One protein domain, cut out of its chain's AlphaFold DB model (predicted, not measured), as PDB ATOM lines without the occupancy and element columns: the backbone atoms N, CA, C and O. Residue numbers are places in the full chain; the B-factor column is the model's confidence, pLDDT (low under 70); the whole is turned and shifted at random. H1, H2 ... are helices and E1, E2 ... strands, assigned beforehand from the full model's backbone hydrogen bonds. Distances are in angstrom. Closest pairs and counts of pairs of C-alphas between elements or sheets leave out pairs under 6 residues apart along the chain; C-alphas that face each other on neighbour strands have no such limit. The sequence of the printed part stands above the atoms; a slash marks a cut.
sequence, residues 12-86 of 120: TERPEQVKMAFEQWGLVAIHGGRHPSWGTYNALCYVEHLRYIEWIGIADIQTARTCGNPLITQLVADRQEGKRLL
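What this domain is: This is residues 12 to 86 of the 120 residues of the protein "Glyoxalase-like_dom domain-containing protein" of Geobacillus stearothermophilus (UniProt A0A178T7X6). A long, strongly twisted ribbon of three antiparallel strands has helix H1 lying along one face, and a small helical hairpin, H2 and H3, sits at the end of the sheet where E3 ends. The printed part has 75 residues, with three named helices and three named strands in the order H1, E1, E2, E3, H2, H3. The sheet's order is E1, E2, E3, antiparallel throughout, and the class is mixed, helices and strands. The whole is compact, with a radius of gyration of the C-alphas of 12.7 A, yet elongated in outline, spanning 37 by 23 by 22 A.

Where its parts are: H1 takes residues 15 to 24, beginning at C-alpha 15 at (165.587, 227.758, 192.117), and is 14.4 A long. E1, residues 28 to 35, measures 21.8 A; E2, residues 40 to 47, measures 22.4 A; E3, residues 51 to 58, measures 22.9 A and ends at C-alpha 58 at (159.143, 234.167, 188.832). H2, residues 61 to 66, is 8.8 A long. H3, residues 70 to 80, is 15.6 A long and ends at C-alpha 80 at (164.654, 243.480, 184.314).

How they stand to each other: E1, E2 and E3 form a meander, each strand the antiparallel neighbour of the one before. E1 and E2 are a hairpin at 156 degrees between their directions, with N 30 and O 44 at 2.8 A. E2 and E3 are a hairpin at 159 degrees, with N 53 and O 45 at 2.8 A. H1 is on the sheet at a height of 8.0 A, in two layers, a helix on one face of a sheet. It lies over E2 and, only just, over E1, on which 3 of its C-alphas fall; it runs along the strands, at 12 degrees to E2 on the local plane. The closest C-alphas of H1 and E2 are those of Pro 15 and Ala 43, 5.4 A apart. H3 only grazes the sheet, with its residues 72 to 79; H2 also only grazes it, with residues 61 to 64. H2 and H3 touch as a helical hairpin, the C-alphas of Ala 64 and Ile 72 being closest at 5.9 A, with a steep tilt of 41 degrees, opposite ways. H1 is apart from H2 and H3. In H1, H2 and H3 every O i to N i+4 pair is within hydrogen-bond range.

The domain as a whole: The two C-alphas farthest apart are those of Gly 26 and Thr 66, at 37.7 A. The C-alphas of Thr 12 and Leu 86, the first and last printed, are 9.9 A apart. The printed part has no cut, and the five links between named elements are tight. The mean pLDDT of the printed part is 89.5; residue 50 and residues 83 to 86 are under 70.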
ATOM      1  N   THR A  12     166.557 234.034 191.626       88.62
ATOM      2  CA  THR A  12     167.152 233.143 190.636       88.62
ATOM      3  C   THR A  12     166.131 232.751 189.582       88.62
ATOM      4  O   THR A  12     164.932 232.654 189.833       88.62
ATOM      5  N   GLU A  13     166.610 232.522 188.367       86.38
ATOM      6  CA  GLU A  13     165.764 232.089 187.256       86.38
ATOM      7  C   GLU A  13     165.309 230.637 187.439       86.38
ATOM      8  O   GLU A  13     164.225 230.268 186.986       86.38
ATOM      9  N   ARG A  14     166.128 229.821 188.118       89.69
ATOM     10  CA  ARG A  14     165.913 228.381 188.295       89.69
ATOM     11  C   ARG A  14     166.273 227.953 189.729       89.69
ATOM     12  O   ARG A  14     167.351 227.394 189.931       89.69
ATOM     13  N   PRO A  15     165.395 228.192 190.729       93.88
ATOM     14  CA  PRO A  15     165.587 227.758 192.117       93.88
ATOM     15  C   PRO A  15     165.986 226.287 192.253       93.88
ATOM     16  O   PRO A  15     166.860 225.961 193.046       93.88
ATOM     17  N   GLU A  16     165.420 225.411 191.421       92.81
ATOM     18  CA  GLU A  16     165.725 223.976 191.451       92.81
ATOM     19  C   GLU A  16     167.175 223.657 191.071       92.81
ATOM     20  O   GLU A  16     167.783 222.772 191.663       92.81
ATOM     21  N   GLN A  17     167.770 224.410 190.141       92.38
ATOM     22  CA  GLN A  17     169.179 224.213 189.788       92.38
ATOM     23  C   GLN A  17     170.110 224.644 190.918       92.38
ATOM     24  O   GLN A  17     171.114 223.987 191.172       92.38
ATOM     25  N   VAL A  18     169.770 225.738 191.605       90.75
ATOM     26  CA  VAL A  18     170.557 226.217 192.747       90.75
ATOM     27  C   VAL A  18     170.450 225.235 193.910       90.75
ATOM     28  O   VAL A  18     171.470 224.886 194.494       90.75
ATOM     29  N   LYS A  19     169.243 224.717 194.178       93.50
ATOM     30  CA  LYS A  19     169.022 223.615 195.121       93.50
ATOM     31  C   LYS A  19     169.941 222.434 194.807       93.50
ATOM     32  O   LYS A  19     170.706 222.039 195.677       93.50
ATOM     33  N   MET A  20     169.900 221.914 193.577       92.19
ATOM     34  CA  MET A  20     170.717 220.761 193.174       92.19
ATOM     35  C   MET A  20     172.218 221.016 193.357       92.19
ATOM     36  O   MET A  20     172.933 220.145 193.841       92.19
ATOM     37  N   ALA A  21     172.699 222.211 193.006       91.25
ATOM     38  CA  ALA A  21     174.102 222.575 193.201       91.25
ATOM     39  C   ALA A  21     174.494 222.603 194.689       91.25
ATOM     40  O   ALA A  21     175.584 222.171 195.052       91.25
ATOM     41  N   PHE A  22     173.602 223.075 195.559       91.38
ATOM     42  CA  PHE A  22     173.853 223.133 197.000       91.38
ATOM     43  C   PHE A  22     173.761 221.750 197.661       91.38
ATOM     44  O   PHE A  22     174.567 221.450 198.540       91.38
ATOM     45  N   GLU A  23     172.862 220.877 197.200       92.06
ATOM     46  CA  GLU A  23     172.832 219.467 197.618       92.06
ATOM     47  C   GLU A  23     174.145 218.753 197.269       92.06
ATOM     48  O   GLU A  23     174.667 217.992 198.081       92.06
ATOM     49  N   GLN A  24     174.735 219.046 196.103       92.69
ATOM     50  CA  GLN A  24     176.046 218.508 195.709       92.69
ATOM     51  C   GLN A  24     177.193 218.979 196.616       92.69
ATOM     52  O   GLN A  24     178.225 218.315 196.690       92.69
ATOM     53  N   TRP A  25     177.022 220.096 197.323       90.06
ATOM     54  CA  TRP A  25     177.966 220.589 198.331       90.06
ATOM     55  C   TRP A  25     177.659 220.087 199.748       90.06
ATOM     56  O   TRP A  25     178.298 220.527 200.702       90.06
ATOM     57  N   GLY A  26     176.701 219.168 199.900       90.81
ATOM     58  CA  GLY A  26     176.332 218.580 201.189       90.81
ATOM     59  C   GLY A  26     175.410 219.453 202.043       90.81
ATOM     60  O   GLY A  26     175.257 219.184 203.233       90.81
ATOM     61  N   LEU A  27     174.792 220.493 201.471       89.88
ATOM     62  CA  LEU A  27     173.831 221.341 202.177       89.88
ATOM     63  C   LEU A  27     172.408 220.776 202.085       89.88
ATOM     64  O   LEU A  27     172.014 220.183 201.081       89.88
ATOM     65  N   VAL A  28     171.609 221.009 203.130       90.75
ATOM     66  CA  VAL A  28     170.205 220.572 203.185       90.75
ATOM     67  C   VAL A  28     169.330 221.562 202.415       90.75
ATOM     68  O   VAL A  28     168.843 222.549 202.975       90.75
ATOM     69  N   ALA A  29     169.122 221.294 201.126       93.50
ATOM     70  CA  ALA A  29     168.249 222.082 200.265       93.50
ATOM     71  C   ALA A  29     167.029 221.282 199.781       93.50
ATOM     72  O   ALA A  29     167.132 220.125 199.394       93.50
ATOM     73  N   ILE A  30     165.854 221.911 199.785       94.00
ATOM     74  CA  ILE A  30     164.567 221.288 199.458       94.00
ATOM     75  C   ILE A  30     163.793 222.113 198.428       94.00
ATOM     76  O   ILE A  30     164.002 223.322 198.281       94.00
ATOM     77  N   HIS A  31     162.870 221.463 197.715       93.75
ATOM     78  CA  HIS A  31     161.861 222.198 196.953       93.75
ATOM     79  C   HIS A  31     160.959 222.951 197.931       93.75
ATOM     80  O   HIS A  31     160.561 222.409 198.962       93.75
ATOM     81  N   GLY A  32     160.670 224.209 197.613       93.06
ATOM     82  CA  GLY A  32     159.720 225.006 198.365       93.06
ATOM     83  C   GLY A  32     158.321 224.924 197.754       93.06
ATOM     84  O   GLY A  32     157.923 223.916 197.170       93.06
ATOM     85  N   GLY A  33     157.564 226.004 197.897       93.62
ATOM     86  CA  GLY A  33     156.209 226.141 197.386       93.62
ATOM     87  C   GLY A  33     156.128 226.876 196.049       93.62
ATOM     88  O   GLY A  33     157.019 227.620 195.633       93.62
ATOM     89  N   ARG A  34     154.979 226.708 195.389       95.44
ATOM     90  CA  ARG A  34     154.490 227.652 194.380       95.44
ATOM     91  C   ARG A  34     153.556 228.645 195.058       95.44
ATOM     92  O   ARG A  34     152.731 228.261 195.881       95.44
ATOM     93  N   HIS A  35     153.643 229.904 194.651       95.44
ATOM     94  CA  HIS A  35     152.800 230.997 195.121       95.44
ATOM     95  C   HIS A  35     152.017 231.574 193.933       95.44
ATOM     96  O   HIS A  35     152.422 232.600 193.377       95.44
ATOM     97  N   PRO A  36     150.907 230.937 193.505       94.88
ATOM     98  CA  PRO A  36     150.140 231.385 192.344       94.88
ATOM     99  C   PRO A  36     149.702 232.844 192.453       94.88
ATOM    100  O   PRO A  36     149.901 233.597 191.513       94.88
ATOM    101  N   SER A  37     149.230 233.280 193.626       95.88
ATOM    102  CA  SER A  37     148.801 234.667 193.876       95.88
ATOM    103  C   SER A  37     149.912 235.709 193.714       95.88
ATOM    104  O   SER A  37     149.622 236.895 193.597       95.88
ATOM    105  N   TRP A  38     151.177 235.289 193.732       95.81
ATOM    106  CA  TRP A  38     152.349 236.148 193.549       95.81
ATOM    107  C   TRP A  38     153.082 235.874 192.233       95.81
ATOM    108  O   TRP A  38     154.042 236.569 191.918       95.81
ATOM    109  N   GLY A  39     152.675 234.857 191.468       96.06
ATOM    110  CA  GLY A  39     153.380 234.432 190.260       96.06
ATOM    111  C   GLY A  39     154.802 233.922 190.525       96.06
ATOM    112  O   GLY A  39     155.643 233.974 189.627       96.06
ATOM    113  N   THR A  40     155.108 233.445 191.736       96.25
ATOM    114  CA  THR A  40     156.456 232.990 192.118       96.25
ATOM    115  C   THR A  40     156.486 231.542 192.586       96.25
ATOM    116  O   THR A  40     155.460 230.901 192.802       96.25
ATOM    117  N   TYR A  41     157.691 231.009 192.711       96.88
ATOM    118  CA  TYR A  41     157.983 229.704 193.289       96.88
ATOM    119  C   TYR A  41     159.359 229.757 193.941       96.88
ATOM    120  O   TYR A  41     160.165 230.618 193.581       96.88
ATOM    121  N   ASN A  42     159.635 228.877 194.897       96.50
ATOM    122  CA  ASN A  42     160.908 228.902 195.603       96.50
ATOM    123  C   ASN A  42     161.520 227.515 195.845       96.50
ATOM    124  O   ASN A  42     160.896 226.467 195.669       96.50
ATOM    125  N   ALA A  43     162.787 227.540 196.237       96.25
ATOM    126  CA  ALA A  43     163.505 226.448 196.874       96.25
ATOM    127  C   ALA A  43     164.169 226.991 198.143       96.25
ATOM    128  O   ALA A  43     164.488 228.181 198.220       96.25
ATOM    129  N   LEU A  44     164.347 226.133 199.142       95.12
ATOM    130  CA  LEU A  44     164.835 226.522 200.462       95.12
ATOM    131  C   LEU A  44     166.122 225.767 200.776       95.12
ATOM    132  O   LEU A  44     166.228 224.589 200.454       95.12
ATOM    133  N   CYS A  45     167.076 226.417 201.433       93.75
ATOM    134  CA  CYS A  45     168.265 225.766 201.977       93.75
ATOM    135  C   CYS A  45     168.410 226.111 203.447       93.75
ATOM    136  O   CYS A  45     168.587 227.280 203.785       93.75
ATOM    137  N   TYR A  46     168.354 225.105 204.313       89.69
ATOM    138  CA  TYR A  46     168.522 225.297 205.746       89.69
ATOM    139  C   TYR A  46     170.001 225.378 206.087       89.69
ATOM    140  O   TYR A  46     170.814 224.579 205.625       89.69
ATOM    141  N   VAL A  47     170.340 226.382 206.882       84.50
ATOM    142  CA  VAL A  47     171.714 226.718 207.243       84.50
ATOM    143  C   VAL A  47     171.749 227.084 208.713       84.50
ATOM    144  O   VAL A  47     170.904 227.834 209.213       84.50
ATOM    145  N   GLU A  48     172.735 226.542 209.413       80.38
ATOM    146  CA  GLU A  48     172.920 226.819 210.828       80.38
ATOM    147  C   GLU A  48     173.167 228.320 211.045       80.38
ATOM    148  O   GLU A  48     173.801 228.990 210.228       80.38
ATOM    149  N   HIS A  49     172.597 228.877 212.116       75.12
ATOM    150  CA  HIS A  49     172.642 230.303 212.489       75.12
ATOM    151  C   HIS A  49     171.951 231.303 211.538       75.12
ATOM    152  O   HIS A  49     171.464 232.327 212.015       75.12
ATOM    153  N   LEU A  50     171.817 231.002 210.244       69.50
ATOM    154  CA  LEU A  50     171.144 231.843 209.240       69.50
ATOM    155  C   LEU A  50     169.685 231.399 208.977       69.50
ATOM    156  O   LEU A  50     169.007 231.977 208.136       69.50
ATOM    157  N   ARG A  51     169.194 230.384 209.708       85.00
ATOM    158  CA  ARG A  51     167.876 229.730 209.559       85.00
ATOM    159  C   ARG A  51     167.713 229.084 208.183       85.00
ATOM    160  O   ARG A  51     167.819 227.864 208.080       85.00
ATOM    161  N   TYR A  52     167.476 229.875 207.136       88.50
ATOM    162  CA  TYR A  52     167.425 229.391 205.763       88.50
ATOM    163  C   TYR A  52     167.722 230.478 204.718       88.50
ATOM    164  O   TYR A  52     167.628 231.683 204.960       88.50
ATOM    165  N   ILE A  53     168.071 230.019 203.521       90.94
ATOM    166  CA  ILE A  53     168.127 230.802 202.289       90.94
ATOM    167  C   ILE A  53     166.894 230.440 201.462       90.94
ATOM    168  O   ILE A  53     166.612 229.262 201.248       90.94
ATOM    169  N   GLU A  54     166.168 231.446 200.988       92.94
ATOM    170  CA  GLU A  54     165.061 231.307 200.051       92.94
ATOM    171  C   GLU A  54     165.501 231.736 198.653       92.94
ATOM    172  O   GLU A  54     165.724 232.916 198.375       92.94
ATOM    173  N   TRP A  55     165.590 230.773 197.743       93.62
ATOM    174  CA  TRP A  55     165.748 231.049 196.323       93.62
ATOM    175  C   TRP A  55     164.387 231.197 195.684       93.62
ATOM    176  O   TRP A  55     163.651 230.222 195.589       93.62
ATOM    177  N   ILE A  56     164.066 232.393 195.209       94.25
ATOM    178  CA  ILE A  56     162.766 232.689 194.614       94.25
ATOM    179  C   ILE A  56     162.914 232.940 193.112       94.25
ATOM    180  O   ILE A  56     163.797 233.671 192.662       94.25
ATOM    181  N   GLY A  57     162.035 232.316 192.334       93.06
ATOM    182  CA  GLY A  57     161.900 232.506 190.898       93.06
ATOM    183  C   GLY A  57     160.513 233.025 190.536       93.06
ATOM    184  O   GLY A  57     159.537 232.825 191.260       93.06
ATOM    185  N   ILE A  58     160.418 233.697 189.390       93.75
ATOM    186  CA  ILE A  58     159.143 234.167 188.832       93.75
ATOM    187  C   ILE A  58     158.634 233.108 187.851       93.75
ATOM    188  O   ILE A  58     159.246 232.898 186.803       93.75
ATOM    189  N   ALA A  59     157.524 232.461 188.207       94.94
ATOM    190  CA  ALA A  59     156.829 231.473 187.385       94.94
ATOM    191  C   ALA A  59     155.851 232.129 186.398       94.94
ATOM    192  O   ALA A  59     155.756 231.685 185.258       94.94
ATOM    193  N   ASP A  60     155.165 233.196 186.814       96.25
ATOM    194  CA  ASP A  60     154.273 233.988 185.967       96.25
ATOM    195  C   ASP A  60     154.555 235.482 186.155       96.25
ATOM    196  O   ASP A  60     154.287 236.072 187.203       96.25
ATOM    197  N   ILE A  61     155.104 236.097 185.109       94.62
ATOM    198  CA  ILE A  61     155.488 237.507 185.122       94.62
ATOM    199  C   ILE A  61     154.286 238.454 185.160       94.62
ATOM    200  O   ILE A  61     154.412 239.550 185.707       94.62
ATOM    201  N   GLN A  62     153.138 238.064 184.597       96.12
ATOM    202  CA  GLN A  62     151.962 238.932 184.565       96.12
ATOM    203  C   GLN A  62     151.358 239.035 185.959       96.12
ATOM    204  O   GLN A  62     151.185 240.143 186.465       96.12
ATOM    205  N   THR A  63     151.172 237.897 186.630       96.81
ATOM    206  CA  THR A  63     150.725 237.889 188.026       96.81
ATOM    207  C   THR A  63     151.735 238.567 188.954       96.81
ATOM    208  O   THR A  63     151.352 239.377 189.796       96.81
ATOM    209  N   ALA A  64     153.039 238.330 188.773       94.81
ATOM    210  CA  ALA A  64     154.065 238.971 189.600       94.81
ATOM    211  C   ALA A  64     154.039 240.511 189.509       94.81
ATOM    212  O   ALA A  64     154.269 241.197 190.507       94.81
ATOM    213  N   ARG A  65     153.714 241.068 188.335       94.12
ATOM    214  CA  ARG A  65     153.593 242.520 188.121       94.12
ATOM    215  C   ARG A  65     152.390 243.142 188.827       94.12
ATOM    216  O   ARG A  65     152.471 244.305 189.214       94.12
ATOM    217  N   THR A  66     151.300 242.398 188.992       95.56
ATOM    218  CA  THR A  66     150.009 242.934 189.455       95.56
ATOM    219  C   THR A  66     149.626 242.503 190.870       95.56
ATOM    220  O   THR A  66     148.712 243.086 191.446       95.56
ATOM    221  N   CYS A  67     150.339 241.549 191.480       93.25
ATOM    222  CA  CYS A  67     149.983 240.965 192.782       93.25
ATOM    223  C   CYS A  67     150.028 241.919 193.995       93.25
ATOM    224  O   CYS A  67     149.702 241.509 195.107       93.25
ATOM    225  N   GLY A  68     150.485 243.164 193.824       91.06
ATOM    226  CA  GLY A  68     150.500 244.184 194.879       91.06
ATOM    227  C   GLY A  68     151.479 243.931 196.034       91.06
ATOM    228  O   GLY A  68     151.534 244.729 196.967       91.06
ATOM    229  N   ASN A  69     152.272 242.854 195.995       90.50
ATOM    230  CA  ASN A  69     153.267 242.560 197.022       90.50
ATOM    231  C   ASN A  69     154.585 243.309 196.729       90.50
ATOM    232  O   ASN A  69     155.251 242.988 195.741       90.50
ATOM    233  N   PRO A  70     155.048 244.218 197.614       88.75
ATOM    234  CA  PRO A  70     156.263 244.999 197.377       88.75
ATOM    235  C   PRO A  70     157.541 244.167 197.176       88.75
ATOM    236  O   PRO A  70     158.480 244.644 196.543       88.75
ATOM    237  N   LEU A  71     157.615 242.931 197.707       86.31
ATOM    238  CA  LEU A  71     158.757 242.031 197.460       86.31
ATOM    239  C   LEU A  71     158.795 241.637 195.992       86.31
ATOM    240  O   LEU A  71     159.847 241.654 195.366       86.31
ATOM    241  N   ILE A  72     157.626 241.277 195.477       90.88
ATOM    242  CA  ILE A  72     157.455 240.741 194.139       90.88
ATOM    243  C   ILE A  72     157.609 241.859 193.108       90.88
ATOM    244  O   ILE A  72     158.277 241.674 192.097       90.88
ATOM    245  N   THR A  73     157.113 243.062 193.406       90.38
ATOM    246  CA  THR A  73     157.384 244.247 192.583       90.38
ATOM    247  C   THR A  73     158.887 244.504 192.445       90.38
ATOM    248  O   THR A  73     159.371 244.731 191.338       90.38
ATOM    249  N   GLN A  74     159.643 244.408 193.546       87.88
ATOM    250  CA  GLN A  74     161.098 244.566 193.518       87.88
ATOM    251  C   GLN A  74     161.782 243.425 192.747       87.88
ATOM    252  O   GLN A  74     162.631 243.694 191.906       87.88
ATOM    253  N   LEU A  75     161.359 242.175 192.960       88.25
ATOM    254  CA  LEU A  75     161.801 241.000 192.193       88.25
ATOM    255  C   LEU A  75     161.657 241.201 190.681       88.25
ATOM    256  O   LEU A  75     162.563 240.880 189.914       88.25
ATOM    257  N   VAL A  76     160.512 241.729 190.249       91.00
ATOM    258  CA  VAL A  76     160.231 242.002 188.837       91.00
ATOM    259  C   VAL A  76     161.158 243.085 188.289       91.00
ATOM    260  O   VAL A  76     161.655 242.929 187.173       91.00
ATOM    261  N   ALA A  77     161.399 244.157 189.047       89.38
ATOM    262  CA  ALA A  77     162.313 245.226 188.647       89.38
ATOM    263  C   ALA A  77     163.767 244.727 188.574       89.38
ATOM    264  O   ALA A  77     164.440 244.912 187.562       89.38
ATOM    265  N   ASP A  78     164.227 244.003 189.595       85.31
ATOM    266  CA  ASP A  78     165.591 243.475 189.653       85.31
ATOM    267  C   ASP A  78     165.857 242.443 188.550       85.31
ATOM    268  O   ASP A  78     166.935 242.456 187.953       85.31
ATOM    269  N   ARG A  79     164.853 241.630 188.186       84.38
ATOM    270  CA  ARG A  79     164.936 240.742 187.018       84.38
ATOM    271  C   ARG A  79     165.172 241.518 185.718       84.38
ATOM    272  O   ARG A  79     165.961 241.068 184.894       84.38
ATOM    273  N   GLN A  80     164.500 242.655 185.523       82.25
ATOM    274  CA  GLN A  80     164.654 243.480 184.314       82.25
ATOM    275  C   GLN A  80     166.028 244.157 184.248       82.25
ATOM    276  O   GLN A  80     166.579 244.323 183.165       82.25
ATOM    277  N   GLU A  81     166.605 244.491 185.401       81.25
ATOM    278  CA  GLU A  81     167.932 245.106 185.512       81.25
ATOM    279  C   GLU A  81     169.086 244.082 185.564       81.25
ATOM    280  O   GLU A  81     170.250 244.466 185.684       81.25
ATOM    281  N   GLY A  82     168.792 242.776 185.503       74.06
ATOM    282  CA  GLY A  82     169.792 241.704 185.590       74.06
ATOM    283  C   GLY A  82     170.412 241.523 186.983       74.06
ATOM    284  O   GLY A  82     171.462 240.889 187.123       74.06
ATOM    285  N   LYS A  83     169.788 242.071 188.029       69.38
ATOM    286  CA  LYS A  83     170.214 241.912 189.424       69.38
ATOM    287  C   LYS A  83     169.724 240.576 189.969       69.38
ATOM    288  O   LYS A  83     168.572 240.203 189.788       69.38
ATOM    289  N   ARG A  84     170.612 239.857 190.661       65.75
ATOM    290  CA  ARG A  84     170.319 238.525 191.224       65.75
ATOM    291  C   ARG A  84     170.137 238.547 192.747       65.75
ATOM    292  O   ARG A  84     169.359 237.773 193.286       65.75
ATOM    293  N   LEU A  85     170.775 239.479 193.455       59.88
ATOM    294  CA  LEU A  85     170.703 239.573 194.920       59.88
ATOM    295  C   LEU A  85     169.598 240.529 195.381       59.88
ATOM    296  O   LEU A  85     169.498 241.650 194.885       59.88
ATOM    297  N   LEU A  86     168.807 240.083 196.358       60.19
ATOM    298  CA  LEU A  86     167.645 240.788 196.896       60.19
ATOM    299  C   LEU A  86     167.803 241.140 198.380       60.19
ATOM    300  O   LEU A  86     168.710 240.632 199.038       60.19
TER     301      LEU A  86